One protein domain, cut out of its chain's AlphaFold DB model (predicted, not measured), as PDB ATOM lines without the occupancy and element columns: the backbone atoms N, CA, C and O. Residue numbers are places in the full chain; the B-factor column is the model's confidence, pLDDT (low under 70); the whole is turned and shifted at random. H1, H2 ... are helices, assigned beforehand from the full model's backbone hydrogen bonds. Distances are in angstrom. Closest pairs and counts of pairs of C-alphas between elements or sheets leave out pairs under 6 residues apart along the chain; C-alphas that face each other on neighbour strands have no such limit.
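What this domain is: This is residues 2 to 105 of the 106 residues of the protein "Cell division protein FtsW" of Streptococcus mitis (UniProt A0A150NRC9). Look for a narrow helical hairpin, H1 and H2 side by side and joined by a tight turn, with a longer helix, H3, packed slantwise on its turn end by residues 78 to 86; together they make a loose up-and-down bundle of three helices, each running against the one before it. Residues 94 to 105, of which 94 to 103 belong to H3, stick out alone as an arm, and an unnamed loop, residues 52 to 68, leads from H2 to H3. You will find 104 printed residues, with three named helices in the order H1, H2, H3 and no named strand, an all helix domain. The whole is loose, with a radius of gyration of the C-alphas of 17.6 A, and the C-alphas span 64 by 26 by 25 A.

Where its parts are: Find C-alpha 2 at (142.843, 156.693, 119.689); from there H1, residues 2 to 23, runs 32.0 A from first to last C-alpha. Next look at C-alpha 27, at (134.701, 184.002, 144.033), where H2, residues 27 to 51, begins its 35.8 A. H3, residues 69 to 103, is the longest helix; follow it for 51.5 A to C-alpha 103 at (152.214, 204.364, 143.836).

How they stand to each other: Begin with H1 and H2, a helical hairpin: they touch at a shallow tilt of 22 degrees and run opposite ways, and their closest C-alphas, those of Gly 21 and Ser 30, are 4.0 A apart. Then look at H2 and H3, also a helical hairpin, which touch through residues 29 to 36 of H2 and 78 to 85 of H3. Their closest C-alphas are those of Ala 33 and Val 82, 5.7 A apart; they run opposite ways at a shallow tilt of 34 degrees, only just short of steep. H1 touches H3 with residues 17 to 20 alone, meeting residues 82 to 86; the closest C-alphas, those of Val 20 and Asp 86, are 6.1 A apart. These two run the same way at a steep tilt of 37 degrees, only just past shallow. The helix packing is mostly aligned, but only just, with 2 of 3 pairs at a shallow tilt. In the backbones of H1, H2 and H3, every O i to N i+4 pair is within hydrogen-bond range.

The domain as a whole: The outline is a rod, and the C-alphas farthest apart, those of Gly 53 and Tyr 105, are 64.7 A apart. Leave out residues 94 to 105, which stand free and of which 94 to 103 belong to H3, and the body of 92 residues spans 46 by 25 by 22 A. The link from H1 to H2 is tight, with 3 residues; the link from H2 to H3 is long, with 17. The printed part has no cut. The mean pLDDT of the printed part is 84.0; look for values under 70 at residues 56 to 70.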
ATOM      1  N   GLY A   2     143.466 155.366 119.879       71.00
ATOM      2  CA  GLY A   2     142.843 156.693 119.689       71.00
ATOM      3  C   GLY A   2     142.006 157.197 120.878       71.00
ATOM      4  O   GLY A   2     142.158 158.340 121.289       71.00
ATOM      5  N   ALA A   3     141.195 156.330 121.497       74.06
ATOM      6  CA  ALA A   3     140.370 156.706 122.653       74.06
ATOM      7  C   ALA A   3     141.201 157.196 123.855       74.06
ATOM      8  O   ALA A   3     140.826 158.155 124.515       74.06
ATOM      9  N   SER A   4     142.361 156.579 124.097       79.00
ATOM     10  CA  SER A   4     143.282 156.918 125.187       79.00
ATOM     11  C   SER A   4     143.836 158.340 125.052       79.00
ATOM     12  O   SER A   4     143.889 159.078 126.031       79.00
ATOM     13  N   LEU A   5     144.211 158.731 123.827       84.81
ATOM     14  CA  LEU A   5     144.718 160.071 123.527       84.81
ATOM     15  C   LEU A   5     143.643 161.134 123.760       84.81
ATOM     16  O   LEU A   5     143.914 162.167 124.364       84.81
ATOM     17  N   ILE A   6     142.413 160.870 123.321       82.81
ATOM     18  CA  ILE A   6     141.322 161.834 123.483       82.81
ATOM     19  C   ILE A   6     140.933 161.962 124.957       82.81
ATOM     20  O   ILE A   6     140.731 163.071 125.443       82.81
ATOM     21  N   LEU A   7     140.915 160.848 125.694       83.00
ATOM     22  CA  LEU A   7     140.686 160.854 127.136       83.00
ATOM     23  C   LEU A   7     141.743 161.700 127.863       83.00
ATOM     24  O   LEU A   7     141.395 162.515 128.713       83.00
ATOM     25  N   ALA A   8     143.018 161.559 127.484       86.69
ATOM     26  CA  ALA A   8     144.109 162.360 128.032       86.69
ATOM     27  C   ALA A   8     143.947 163.859 127.724       86.69
ATOM     28  O   ALA A   8     144.138 164.685 128.614       86.69
ATOM     29  N   LEU A   9     143.541 164.221 126.501       87.94
ATOM     30  CA  LEU A   9     143.283 165.615 126.116       87.94
ATOM     31  C   LEU A   9     142.103 166.224 126.881       87.94
ATOM     32  O   LEU A   9     142.203 167.348 127.371       87.94
ATOM     33  N   VAL A  10     140.999 165.486 127.020       86.25
ATOM     34  CA  VAL A  10     139.832 165.940 127.790       86.25
ATOM     35  C   VAL A  10     140.195 166.096 129.266       86.25
ATOM     36  O   VAL A  10     139.835 167.096 129.881       86.25
ATOM     37  N   PHE A  11     140.958 165.161 129.832       88.94
ATOM     38  CA  PHE A  11     141.422 165.261 131.213       88.94
ATOM     39  C   PHE A  11     142.354 166.463 131.419       88.94
ATOM     40  O   PHE A  11     142.166 167.238 132.356       88.94
ATOM     41  N   PHE A  12     143.302 166.682 130.503       92.06
ATOM     42  CA  PHE A  12     144.169 167.862 130.504       92.06
ATOM     43  C   PHE A  12     143.366 169.171 130.444       92.06
ATOM     44  O   PHE A  12     143.639 170.108 131.197       92.06
ATOM     45  N   LEU A  13     142.335 169.225 129.599       90.81
ATOM     46  CA  LEU A  13     141.439 170.373 129.502       90.81
ATOM     47  C   LEU A  13     140.693 170.632 130.819       90.81
ATOM     48  O   LEU A  13     140.646 171.775 131.272       90.81
ATOM     49  N   ILE A  14     140.150 169.590 131.455       92.69
ATOM     50  CA  ILE A  14     139.459 169.705 132.749       92.69
ATOM     51  C   ILE A  14     140.403 170.269 133.814       92.69
ATOM     52  O   ILE A  14     140.039 171.213 134.516       92.69
ATOM     53  N   LEU A  15     141.633 169.752 133.899       94.19
ATOM     54  CA  LEU A  15     142.641 170.265 134.829       94.19
ATOM     55  C   LEU A  15     142.933 171.748 134.584       94.19
ATOM     56  O   LEU A  15     143.000 172.524 135.535       94.19
ATOM     57  N   ARG A  16     143.054 172.165 133.319       94.12
ATOM     58  CA  ARG A  16     143.265 173.574 132.957       94.12
ATOM     59  C   ARG A  16     142.091 174.452 133.389       94.12
ATOM     60  O   ARG A  16     142.322 175.544 133.897       94.12
ATOM     61  N   ILE A  17     140.852 173.998 133.210       94.31
ATOM     62  CA  ILE A  17     139.647 174.730 133.636       94.31
ATOM     63  C   ILE A  17     139.621 174.890 135.165       94.31
ATOM     64  O   ILE A  17     139.407 175.993 135.665       94.31
ATOM     65  N   ILE A  18     139.904 173.818 135.908       95.44
ATOM     66  CA  ILE A  18     139.974 173.857 137.377       95.44
ATOM     67  C   ILE A  18     141.087 174.805 137.841       95.44
ATOM     68  O   ILE A  18     140.880 175.593 138.759       95.44
ATOM     69  N   LEU A  19     142.247 174.788 137.176       95.38
ATOM     70  CA  LEU A  19     143.362 175.687 137.474       95.38
ATOM     71  C   LEU A  19     142.978 177.167 137.307       95.38
ATOM     72  O   LEU A  19     143.366 177.984 138.138       95.38
ATOM     73  N   VAL A  20     142.211 177.512 136.265       94.44
ATOM     74  CA  VAL A  20     141.667 178.873 136.085       94.44
ATOM     75  C   VAL A  20     140.779 179.244 137.268       94.44
ATOM     76  O   VAL A  20     140.941 180.319 137.836       94.44
ATOM     77  N   GLY A  21     139.892 178.340 137.690       94.44
ATOM     78  CA  GLY A  21     139.021 178.579 138.838       94.44
ATOM     79  C   GLY A  21     139.780 178.767 140.154       94.44
ATOM     80  O   GLY A  21     139.456 179.671 140.915       94.44
ATOM     81  N   ILE A  22     140.828 177.979 140.405       95.62
ATOM     82  CA  ILE A  22     141.677 178.117 141.603       95.62
ATOM     83  C   ILE A  22     142.450 179.447 141.601       95.62
ATOM     84  O   ILE A  22     142.709 180.009 142.660       95.62
ATOM     85  N   ARG A  23     142.835 179.950 140.422       93.56
ATOM     86  CA  ARG A  23     143.593 181.204 140.270       93.56
ATOM     87  C   ARG A  23     142.724 182.460 140.255       93.56
ATOM     88  O   ARG A  23     143.268 183.554 140.396       93.56
ATOM     89  N   ALA A  24     141.419 182.320 140.044       93.62
ATOM     90  CA  ALA A  24     140.505 183.450 140.005       93.62
ATOM     91  C   ALA A  24     140.419 184.115 141.386       93.62
ATOM     92  O   ALA A  24     140.131 183.454 142.384       93.62
ATOM     93  N   LYS A  25     140.644 185.432 141.436       90.94
ATOM     94  CA  LYS A  25     140.489 186.231 142.656       90.94
ATOM     95  C   LYS A  25     139.011 186.461 142.969       90.94
ATOM     96  O   LYS A  25     138.637 186.531 144.138       90.94
ATOM     97  N   ASN A  26     138.161 186.566 141.943       93.25
ATOM     98  CA  ASN A  26     136.725 186.725 142.138       93.25
ATOM     99  C   ASN A  26     136.063 185.367 142.484       93.25
ATOM    100  O   ASN A  26     136.133 184.431 141.678       93.25
ATOM    101  N   PRO A  27     135.354 185.248 143.627       92.62
ATOM    102  CA  PRO A  27     134.701 184.002 144.033       92.62
ATOM    103  C   PRO A  27     133.677 183.474 143.022       92.62
ATOM    104  O   PRO A  27     133.579 182.265 142.828       92.62
ATOM    105  N   PHE A  28     132.940 184.359 142.345       93.00
ATOM    106  CA  PHE A  28     131.973 183.964 141.320       93.00
ATOM    107  C   PHE A  28     132.672 183.307 140.124       93.00
ATOM    108  O   PHE A  28     132.283 182.222 139.690       93.00
ATOM    109  N   ASN A  29     133.752 183.924 139.641       92.62
ATOM    110  CA  ASN A  29     134.571 183.398 138.548       92.62
ATOM    111  C   ASN A  29     135.202 182.049 138.914       92.62
ATOM    112  O   ASN A  29     135.202 181.121 138.101       92.62
ATOM    113  N   SER A  30     135.684 181.928 140.154       94.94
ATOM    114  CA  SER A  30     136.223 180.684 140.700       94.94
ATOM    115  C   SER A  30     135.177 179.567 140.697       94.94
ATOM    116  O   SER A  30     135.393 178.517 140.089       94.94
ATOM    117  N   MET A  31     134.005 179.810 141.296       95.31
ATOM    118  CA  MET A  31     132.914 178.834 141.365       95.31
ATOM    119  C   MET A  31     132.402 178.440 139.980       95.31
ATOM    120  O   MET A  31     132.141 177.262 139.742       95.31
ATOM    121  N   MET A  32     132.291 179.392 139.051       94.62
ATOM    122  CA  MET A  32     131.830 179.123 137.690       94.62
ATOM    123  C   MET A  32     132.817 178.232 136.927       94.62
ATOM    124  O   MET A  32     132.413 177.218 136.358       94.62
ATOM    125  N   ALA A  33     134.115 178.554 136.957       94.06
ATOM    126  CA  ALA A  33     135.138 177.742 136.303       94.06
ATOM    127  C   ALA A  33     135.253 176.342 136.936       94.06
ATOM    128  O   ALA A  33     135.274 175.344 136.214       94.06
ATOM    129  N   ILE A  34     135.244 176.244 138.271       95.31
ATOM    130  CA  ILE A  34     135.255 174.954 138.982       95.31
ATOM    131  C   ILE A  34     133.991 174.148 138.663       95.31
ATOM    132  O   ILE A  34     134.089 172.950 138.415       95.31
ATOM    133  N   GLY A  35     132.820 174.784 138.610       94.25
ATOM    134  CA  GLY A  35     131.554 174.139 138.265       94.25
ATOM    135  C   GLY A  35     131.557 173.555 136.851       94.25
ATOM    136  O   GLY A  35     131.178 172.398 136.663       94.25
ATOM    137  N   VAL A  36     132.062 174.305 135.865       92.81
ATOM    138  CA  VAL A  36     132.227 173.815 134.484       92.81
ATOM    139  C   VAL A  36     133.205 172.637 134.436       92.81
ATOM    140  O   VAL A  36     132.889 171.600 133.849       92.81
ATOM    141  N   GLY A  37     134.364 172.759 135.091       93.31
ATOM    142  CA  GLY A  37     135.351 171.680 135.175       93.31
ATOM    143  C   GLY A  37     134.795 170.426 135.859       93.31
ATOM    144  O   GLY A  37     134.984 169.317 135.363       93.31
ATOM    145  N   GLY A  38     134.049 170.597 136.951       92.62
ATOM    146  CA  GLY A  38     133.404 169.521 137.701       92.62
ATOM    147  C   GLY A  38     132.307 168.816 136.906       92.62
ATOM    148  O   GLY A  38     132.264 167.588 136.885       92.62
ATOM    149  N   MET A  39     131.472 169.563 136.178       89.75
ATOM    150  CA  MET A  39     130.463 168.985 135.285       89.75
ATOM    151  C   MET A  39     131.111 168.087 134.222       89.75
ATOM    152  O   MET A  39     130.650 166.969 133.988       89.75
ATOM    153  N   MET A  40     132.207 168.544 133.608       88.56
ATOM    154  CA  MET A  40     132.961 167.748 132.637       88.56
ATOM    155  C   MET A  40     133.626 166.526 133.280       88.56
ATOM    156  O   MET A  40     133.604 165.442 132.700       88.56
ATOM    157  N   LEU A  41     134.172 166.672 134.490       89.75
ATOM    158  CA  LEU A  41     134.782 165.578 135.243       89.75
ATOM    159  C   LEU A  41     133.770 164.466 135.537       89.75
ATOM    160  O   LEU A  41     134.051 163.300 135.271       89.75
ATOM    161  N   VAL A  42     132.572 164.821 136.010       87.75
ATOM    162  CA  VAL A  42     131.485 163.862 136.265       87.75
ATOM    163  C   VAL A  42     131.090 163.130 134.982       87.75
ATOM    164  O   VAL A  42     130.970 161.907 135.004       87.75
ATOM    165  N   GLN A  43     130.959 163.834 133.853       84.31
ATOM    166  CA  GLN A  43     130.672 163.190 132.564       84.31
ATOM    167  C   GLN A  43     131.753 162.171 132.182       84.31
ATOM    168  O   GLN A  43     131.424 161.069 131.748       84.31
ATOM    169  N   VAL A  44     133.038 162.492 132.370       83.81
ATOM    170  CA  VAL A  44     134.138 161.548 132.102       83.81
ATOM    171  C   VAL A  44     134.072 160.338 133.036       83.81
ATOM    172  O   VAL A  44     134.146 159.206 132.558       83.81
ATOM    173  N   PHE A  45     133.884 160.547 134.341       84.69
ATOM    174  CA  PHE A  45     133.787 159.456 135.316       84.69
ATOM    175  C   PHE A  45     132.613 158.518 135.034       84.69
ATOM    176  O   PHE A  45     132.795 157.305 135.068       84.69
ATOM    177  N   VAL A  46     131.433 159.056 134.717       83.81
ATOM    178  CA  VAL A  46     130.249 158.247 134.393       83.81
ATOM    179  C   VAL A  46     130.474 157.433 133.119       83.81
ATOM    180  O   VAL A  46     130.162 156.245 133.095       83.81
ATOM    181  N   ASN A  47     131.082 158.027 132.089       79.00
ATOM    182  CA  ASN A  47     131.397 157.319 130.850       79.00
ATOM    183  C   ASN A  47     132.413 156.183 131.059       79.00
ATOM    184  O   ASN A  47     132.213 155.075 130.564       79.00
ATOM    185  N   ILE A  48     133.486 156.429 131.819       81.56
ATOM    186  CA  ILE A  48     134.481 155.396 132.147       81.56
ATOM    187  C   ILE A  48     133.852 154.306 133.023       81.56
ATOM    188  O   ILE A  48     134.038 153.119 132.756       81.56
ATOM    189  N   GLY A  49     133.060 154.696 134.027       82.88
ATOM    190  CA  GLY A  49     132.312 153.786 134.891       82.88
ATOM    191  C   GLY A  49     131.363 152.882 134.102       82.88
ATOM    192  O   GLY A  49     131.334 151.676 134.346       82.88
ATOM    193  N   GLY A  50     130.677 153.446 133.104       80.56
ATOM    194  CA  GLY A  50     129.837 152.733 132.144       80.56
ATOM    195  C   GLY A  50     130.591 151.658 131.364       80.56
ATOM    196  O   GLY A  50     130.155 150.514 131.296       80.56
ATOM    197  N   ILE A  51     131.759 152.010 130.820       77.06
ATOM    198  CA  ILE A  51     132.603 151.086 130.044       77.06
ATOM    199  C   ILE A  51     133.200 149.988 130.937       77.06
ATOM    200  O   ILE A  51     133.336 148.847 130.506       77.06
ATOM    201  N   SER A  52     133.543 150.318 132.184       79.38
ATOM    202  CA  SER A  52     134.082 149.360 133.158       79.38
ATOM    203  C   SER A  52     133.035 148.403 133.750       79.38
ATOM    204  O   SER A  52     133.401 147.493 134.488       79.38
ATOM    205  N   GLY A  53     131.744 148.603 133.457       75.69
ATOM    206  CA  GLY A  53     130.642 147.792 133.989       75.69
ATOM    207  C   GLY A  53     130.280 148.074 135.453       75.69
ATOM    208  O   GLY A  53     129.417 147.397 136.003       75.69
ATOM    209  N   ILE A  54     130.917 149.068 136.085       82.12
ATOM    210  CA  ILE A  54     130.658 149.482 137.476       82.12
ATOM    211  C   ILE A  54     129.385 150.329 137.560       82.12
ATOM    212  O   ILE A  54     128.602 150.203 138.498       82.12
ATOM    213  N   ILE A  55     129.182 151.208 136.575       77.06
ATOM    214  CA  ILE A  55     128.002 152.070 136.469       77.06
ATOM    215  C   ILE A  55     127.166 151.540 135.297       77.06
ATOM    216  O   ILE A  55     127.737 151.258 134.244       77.06
ATOM    217  N   PRO A  56     125.833 151.393 135.420       63.94
ATOM    218  CA  PRO A  56     124.987 151.077 134.272       63.94
ATOM    219  C   PRO A  56     125.236 152.107 133.167       63.94
ATOM    220  O   PRO A  56     125.315 153.298 133.480       63.94
ATOM    221  N   SER A  57     125.380 151.689 131.901       61.81
ATOM    222  CA  SER A  57     125.683 152.627 130.810       61.81
ATOM    223  C   SER A  57     124.504 153.584 130.601       61.81
ATOM    224  O   SER A  57     123.575 153.339 129.832       61.81
ATOM    225  N   THR A  58     124.525 154.679 131.344       57.66
ATOM    226  CA  THR A  58     123.657 155.827 131.158       57.66
ATOM    227  C   THR A  58     124.187 156.521 129.911       57.66
ATOM    228  O   THR A  58     125.391 156.728 129.798       57.66
ATOM    229  N   GLY A  59     123.330 156.796 128.927       55.34
ATOM    230  CA  GLY A  59     123.702 157.373 127.624       55.34
ATOM    231  C   GLY A  59     124.212 158.820 127.692       55.34
ATOM    232  O   GLY A  59     123.837 159.650 126.869       55.34
ATOM    233  N   VAL A  60     125.009 159.148 128.707       58.94
ATOM    234  CA  VAL A  60     125.622 160.448 128.936       58.94
ATOM    235  C   VAL A  60     126.681 160.662 127.868       58.94
ATOM    236  O   VAL A  60     127.479 159.781 127.562       58.94
ATOM    237  N   THR A  61     126.679 161.840 127.264       60.12
ATOM    238  CA  THR A  61     127.579 162.152 126.164       60.12
ATOM    239  C   THR A  61     129.023 162.236 126.649       60.12
ATOM    240  O   THR A  61     129.320 162.845 127.676       60.12
ATOM    241  N   PHE A  62     129.943 161.622 125.905       63.56
ATOM    242  CA  PHE A  62     131.368 161.824 126.141       63.56
ATOM    243  C   PHE A  62     131.724 163.272 125.771       63.56
ATOM    244  O   PHE A  62     131.368 163.699 124.661       63.56
ATOM    245  N   PRO A  63     132.405 164.039 126.645       60.78
ATOM    246  CA  PRO A  63     132.757 165.417 126.335       60.78
ATOM    247  C   PRO A  63     133.529 165.479 125.011       60.78
ATOM    248  O   PRO A  63     134.536 164.795 124.848       60.78
ATOM    249  N   PHE A  64     133.038 166.278 124.061       58.72
ATOM    250  CA  PHE A  64     133.589 166.475 122.706       58.72
ATOM    251  C   PHE A  64     133.516 165.303 121.713       58.72
ATOM    252  O   PHE A  64     133.937 165.481 120.574       58.72
ATOM    253  N   LEU A  65     132.966 164.139 122.077       59.88
ATOM    254  CA  LEU A  65     133.003 162.942 121.215       59.88
ATOM    255  C   LEU A  65     131.643 162.318 120.885       59.88
ATOM    256  O   LEU A  65     131.578 161.411 120.058       59.88
ATOM    257  N   SER A  66     130.555 162.769 121.508       58.84
ATOM    258  CA  SER A  66     129.223 162.238 121.201       58.84
ATOM    259  C   SER A  66     128.713 162.661 119.813       58.84
ATOM    260  O   SER A  66     128.921 163.798 119.388       58.84
ATOM    261  N   GLN A  67     127.949 161.776 119.157       53.50
ATOM    262  CA  GLN A  67     127.180 161.978 117.912       53.50
ATOM    263  C   GLN A  67     126.023 163.003 118.037       53.50
ATOM    264  O   GLN A  67     125.014 162.917 117.344       53.50
ATOM    265  N   GLY A  68     126.140 163.994 118.921       61.41
ATOM    266  CA  GLY A  68     125.130 165.024 119.145       61.41
ATOM    267  C   GLY A  68     125.740 166.415 119.048       61.41
ATOM    268  O   GLY A  68     126.369 166.877 119.999       61.41
ATOM    269  N   GLY A  69     125.509 167.119 117.934       62.91
ATOM    270  CA  GLY A  69     126.006 168.488 117.715       62.91
ATOM    271  C   GLY A  69     125.631 169.479 118.828       62.91
ATOM    272  O   GLY A  69     126.382 170.410 119.109       62.91
ATOM    273  N   ASN A  70     124.530 169.233 119.548       66.56
ATOM    274  CA  ASN A  70     124.119 170.058 120.685       66.56
ATOM    275  C   ASN A  70     125.095 169.974 121.876       66.56
ATOM    276  O   ASN A  70     125.361 170.979 122.529       66.56
ATOM    277  N   SER A  71     125.688 168.802 122.139       71.62
ATOM    278  CA  SER A  71     126.676 168.653 123.219       71.62
ATOM    279  C   SER A  71     127.958 169.424 122.907       71.62
ATOM    280  O   SER A  71     128.563 169.983 123.821       71.62
ATOM    281  N   LEU A  72     128.358 169.485 121.631       76.56
ATOM    282  CA  LEU A  72     129.499 170.290 121.193       76.56
ATOM    283  C   LEU A  72     129.233 171.783 121.380       76.56
ATOM    284  O   LEU A  72     130.109 172.489 121.877       76.56
ATOM    285  N   LEU A  73     128.032 172.261 121.040       79.06
ATOM    286  CA  LEU A  73     127.650 173.661 121.239       79.06
ATOM    287  C   LEU A  73     127.665 174.051 122.721       79.06
ATOM    288  O   LEU A  73     128.300 175.040 123.079       79.06
ATOM    289  N   VAL A  74     127.042 173.250 123.590       81.25
ATOM    290  CA  VAL A  74     127.008 173.512 125.040       81.25
ATOM    291  C   VAL A  74     128.421 173.543 125.632       81.25
ATOM    292  O   VAL A  74     128.759 174.463 126.376       81.25
ATOM    293  N   LEU A  75     129.279 172.586 125.265       81.25
ATOM    294  CA  LEU A  75     130.670 172.555 125.722       81.25
ATOM    295  C   LEU A  75     131.499 173.725 125.170       81.25
ATOM    296  O   LEU A  75     132.329 174.274 125.890       81.25
ATOM    297  N   SER A  76     131.261 174.139 123.923       85.00
ATOM    298  CA  SER A  76     131.940 175.291 123.318       85.00
ATOM    299  C   SER A  76     131.586 176.588 124.042       85.00
ATOM    300  O   SER A  76     132.470 177.383 124.352       85.00
ATOM    301  N   VAL A  77     130.308 176.775 124.381       87.69
ATOM    302  CA  VAL A  77     129.844 177.912 125.186       87.69
ATOM    303  C   VAL A  77     130.460 177.869 126.587       87.69
ATOM    304  O   VAL A  77     130.962 178.883 127.066       87.69
ATOM    305  N   ALA A  78     130.499 176.699 127.228       86.50
ATOM    306  CA  ALA A  78     131.120 176.541 128.540       86.50
ATOM    307  C   ALA A  78     132.620 176.895 128.523       86.50
ATOM    308  O   ALA A  78     133.090 177.627 129.395       86.50
ATOM    309  N   ILE A  79     133.369 176.455 127.503       89.25
ATOM    310  CA  ILE A  79     134.770 176.862 127.314       89.25
ATOM    311  C   ILE A  79     134.875 178.371 127.083       89.25
ATOM    312  O   ILE A  79     135.757 179.002 127.663       89.25
ATOM    313  N   ALA A  80     134.000 178.959 126.263       91.62
ATOM    314  CA  ALA A  80     134.016 180.394 125.993       91.62
ATOM    315  C   ALA A  80     133.875 181.212 127.287       91.62
ATOM    316  O   ALA A  80     134.613 182.178 127.479       91.62
ATOM    317  N   PHE A  81     133.012 180.780 128.212       91.12
ATOM    318  CA  PHE A  81     132.911 181.383 129.541       91.12
ATOM    319  C   PHE A  81     134.209 181.261 130.341       91.12
ATOM    320  O   PHE A  81     134.690 182.261 130.869       91.12
ATOM    321  N   VAL A  82     134.821 180.074 130.397       92.12
ATOM    322  CA  VAL A  82     136.083 179.880 131.133       92.12
ATOM    323  C   VAL A  82     137.212 180.736 130.549       92.12
ATOM    324  O   VAL A  82     137.994 181.315 131.301       92.12
ATOM    325  N   LEU A  83     137.305 180.846 129.222       92.12
ATOM    326  CA  LEU A  83     138.292 181.701 128.557       92.12
ATOM    327  C   LEU A  83     138.044 183.186 128.835       92.12
ATOM    328  O   LEU A  83     138.997 183.934 129.044       92.12
ATOM    329  N   ASN A  84     136.780 183.614 128.863       93.69
ATOM    330  CA  ASN A  84     136.425 184.985 129.204       93.69
ATOM    331  C   ASN A  84     136.794 185.320 130.659       93.69
ATOM    332  O   ASN A  84     137.377 186.374 130.907       93.69
ATOM    333  N   ILE A  85     136.530 184.399 131.589       92.56
ATOM    334  CA  ILE A  85     136.922 184.520 132.997       92.56
ATOM    335  C   ILE A  85     138.442 184.648 133.128       92.56
ATOM    336  O   ILE A  85     138.920 185.595 133.745       92.56
ATOM    337  N   ASP A  86     139.198 183.742 132.507       93.56
ATOM    338  CA  ASP A  86     140.667 183.745 132.539       93.56
ATOM    339  C   ASP A  86     141.246 185.071 132.009       93.56
ATOM    340  O   ASP A  86     142.133 185.672 132.616       93.56
ATOM    341  N   ALA A  87     140.689 185.586 130.907       92.62
ATOM    342  CA  ALA A  87     141.079 186.877 130.352       92.62
ATOM    343  C   ALA A  87     140.717 188.053 131.277       92.62
ATOM    344  O   ALA A  87     141.515 188.979 131.431       92.62
ATOM    345  N   SER A  88     139.533 188.029 131.893       92.50
ATOM    346  CA  SER A  88     139.066 189.072 132.811       92.50
ATOM    347  C   SER A  88     139.937 189.152 134.069       92.50
ATOM    348  O   SER A  88     140.430 190.226 134.408       92.50
ATOM    349  N   GLU A  89     140.213 188.007 134.698       92.00
ATOM    350  CA  GLU A  89     141.076 187.899 135.882       92.00
ATOM    351  C   GLU A  89     142.494 188.395 135.590       92.00
ATOM    352  O   GLU A  89     143.046 189.198 136.343       92.00
ATOM    353  N   LYS A  90     143.073 187.994 134.451       91.44
ATOM    354  CA  LYS A  90     144.412 188.440 134.054       91.44
ATOM    355  C   LYS A  90     144.475 189.947 133.804       91.44
ATOM    356  O   LYS A  90     145.466 190.585 134.147       91.44
ATOM    357  N   ARG A  91     143.423 190.537 133.225       91.69
ATOM    358  CA  ARG A  91     143.334 191.995 133.051       91.69
ATOM    359  C   ARG A  91     143.246 192.711 134.392       91.69
ATOM    360  O   ARG A  91     143.957 193.690 134.574       91.69
ATOM    361  N   ALA A  92     142.420 192.225 135.318       90.38
ATOM    362  CA  ALA A  92     142.290 192.813 136.651       90.38
ATOM    363  C   ALA A  92     143.630 192.823 137.405       90.38
ATOM    364  O   ALA A  92     144.005 193.848 137.966       90.38
ATOM    365  N   GLN A  93     144.388 191.723 137.336       90.88
ATOM    366  CA  GLN A  93     145.723 191.623 137.937       90.88
ATOM    367  C   GLN A  93     146.705 192.656 137.370       90.88
ATOM    368  O   GLN A  93     147.407 193.311 138.133       90.88
ATOM    369  N   LEU A  94     146.716 192.856 136.049       91.50
ATOM    370  CA  LEU A  94     147.599 193.835 135.408       91.50
ATOM    371  C   LEU A  94     147.304 195.277 135.842       91.50
ATOM    372  O   LEU A  94     148.236 196.049 136.041       91.50
ATOM    373  N   TYR A  95     146.033 195.661 135.993       90.62
ATOM    374  CA  TYR A  95     145.692 197.008 136.475       90.62
ATOM    375  C   TYR A  95     146.160 197.228 137.918       90.62
ATOM    376  O   TYR A  95     146.745 198.266 138.214       90.62
ATOM    377  N   GLU A  96     145.982 196.227 138.779       90.00
ATOM    378  CA  GLU A  96     146.434 196.268 140.174       90.00
ATOM    379  C   GLU A  96     147.970 196.375 140.273       90.00
ATOM    380  O   GLU A  96     148.499 197.147 141.075       90.00
ATOM    381  N   GLU A  97     148.702 195.667 139.406       89.38
ATOM    382  CA  GLU A  97     150.161 195.782 139.282       89.38
ATOM    383  C   GLU A  97     150.602 197.178 138.817       89.38
ATOM    384  O   GLU A  97     151.575 197.718 139.340       89.38
ATOM    385  N   LEU A  98     149.894 197.794 137.865       90.00
ATOM    386  CA  LEU A  98     150.218 199.138 137.376       90.00
ATOM    387  C   LEU A  98     149.968 200.221 138.434       90.00
ATOM    388  O   LEU A  98     150.791 201.124 138.585       90.00
ATOM    389  N   GLU A  99     148.869 200.127 139.183       89.00
ATOM    390  CA  GLU A  99     148.554 201.056 140.275       89.00
ATOM    391  C   GLU A  99     149.574 200.948 141.413       89.00
ATOM    392  O   GLU A  99     150.100 201.960 141.881       89.00
ATOM    393  N   THR A 100     149.930 199.721 141.810       88.50
ATOM    394  CA  THR A 100     150.962 199.491 142.833       88.50
ATOM    395  C   THR A 100     152.351 199.928 142.370       88.50
ATOM    396  O   THR A 100     153.101 200.492 143.167       88.50
ATOM    397  N   HIS A 101     152.707 199.740 141.095       87.25
ATOM    398  CA  HIS A 101     153.965 200.266 140.559       87.25
ATOM    399  C   HIS A 101     153.961 201.796 140.534       87.25
ATOM    400  O   HIS A 101     154.923 202.392 141.003       87.25
ATOM    401  N   SER A 102     152.887 202.444 140.070       83.69
ATOM    402  CA  SER A 102     152.785 203.910 140.056       83.69
ATOM    403  C   SER A 102     152.848 204.517 141.460       83.69
ATOM    404  O   SER A 102     153.489 205.547 141.646       83.69
ATOM    405  N   SER A 103     152.213 203.884 142.451       83.06
ATOM    406  CA  SER A 103     152.214 204.364 143.836       83.06
ATOM    407  C   SER A 103     153.573 204.238 144.526       83.06
ATOM    408  O   SER A 103     153.814 204.971 145.474       83.06
ATOM    409  N   ASN A 104     154.448 203.322 144.100       81.69
ATOM    410  CA  ASN A 104     155.785 203.170 144.688       81.69
ATOM    411  C   ASN A 104     156.794 204.226 144.190       81.69
ATOM    412  O   ASN A 104     157.883 204.327 144.751       81.69
ATOM    413  N   TYR A 105     156.460 204.990 143.142       73.31
ATOM    414  CA  TYR A 105     157.307 206.059 142.585       73.31
ATOM    415  C   TYR A 105     156.782 207.480 142.867       73.31
ATOM    416  O   TYR A 105     157.362 208.446 142.370       73.31
TER     417      TYR A 105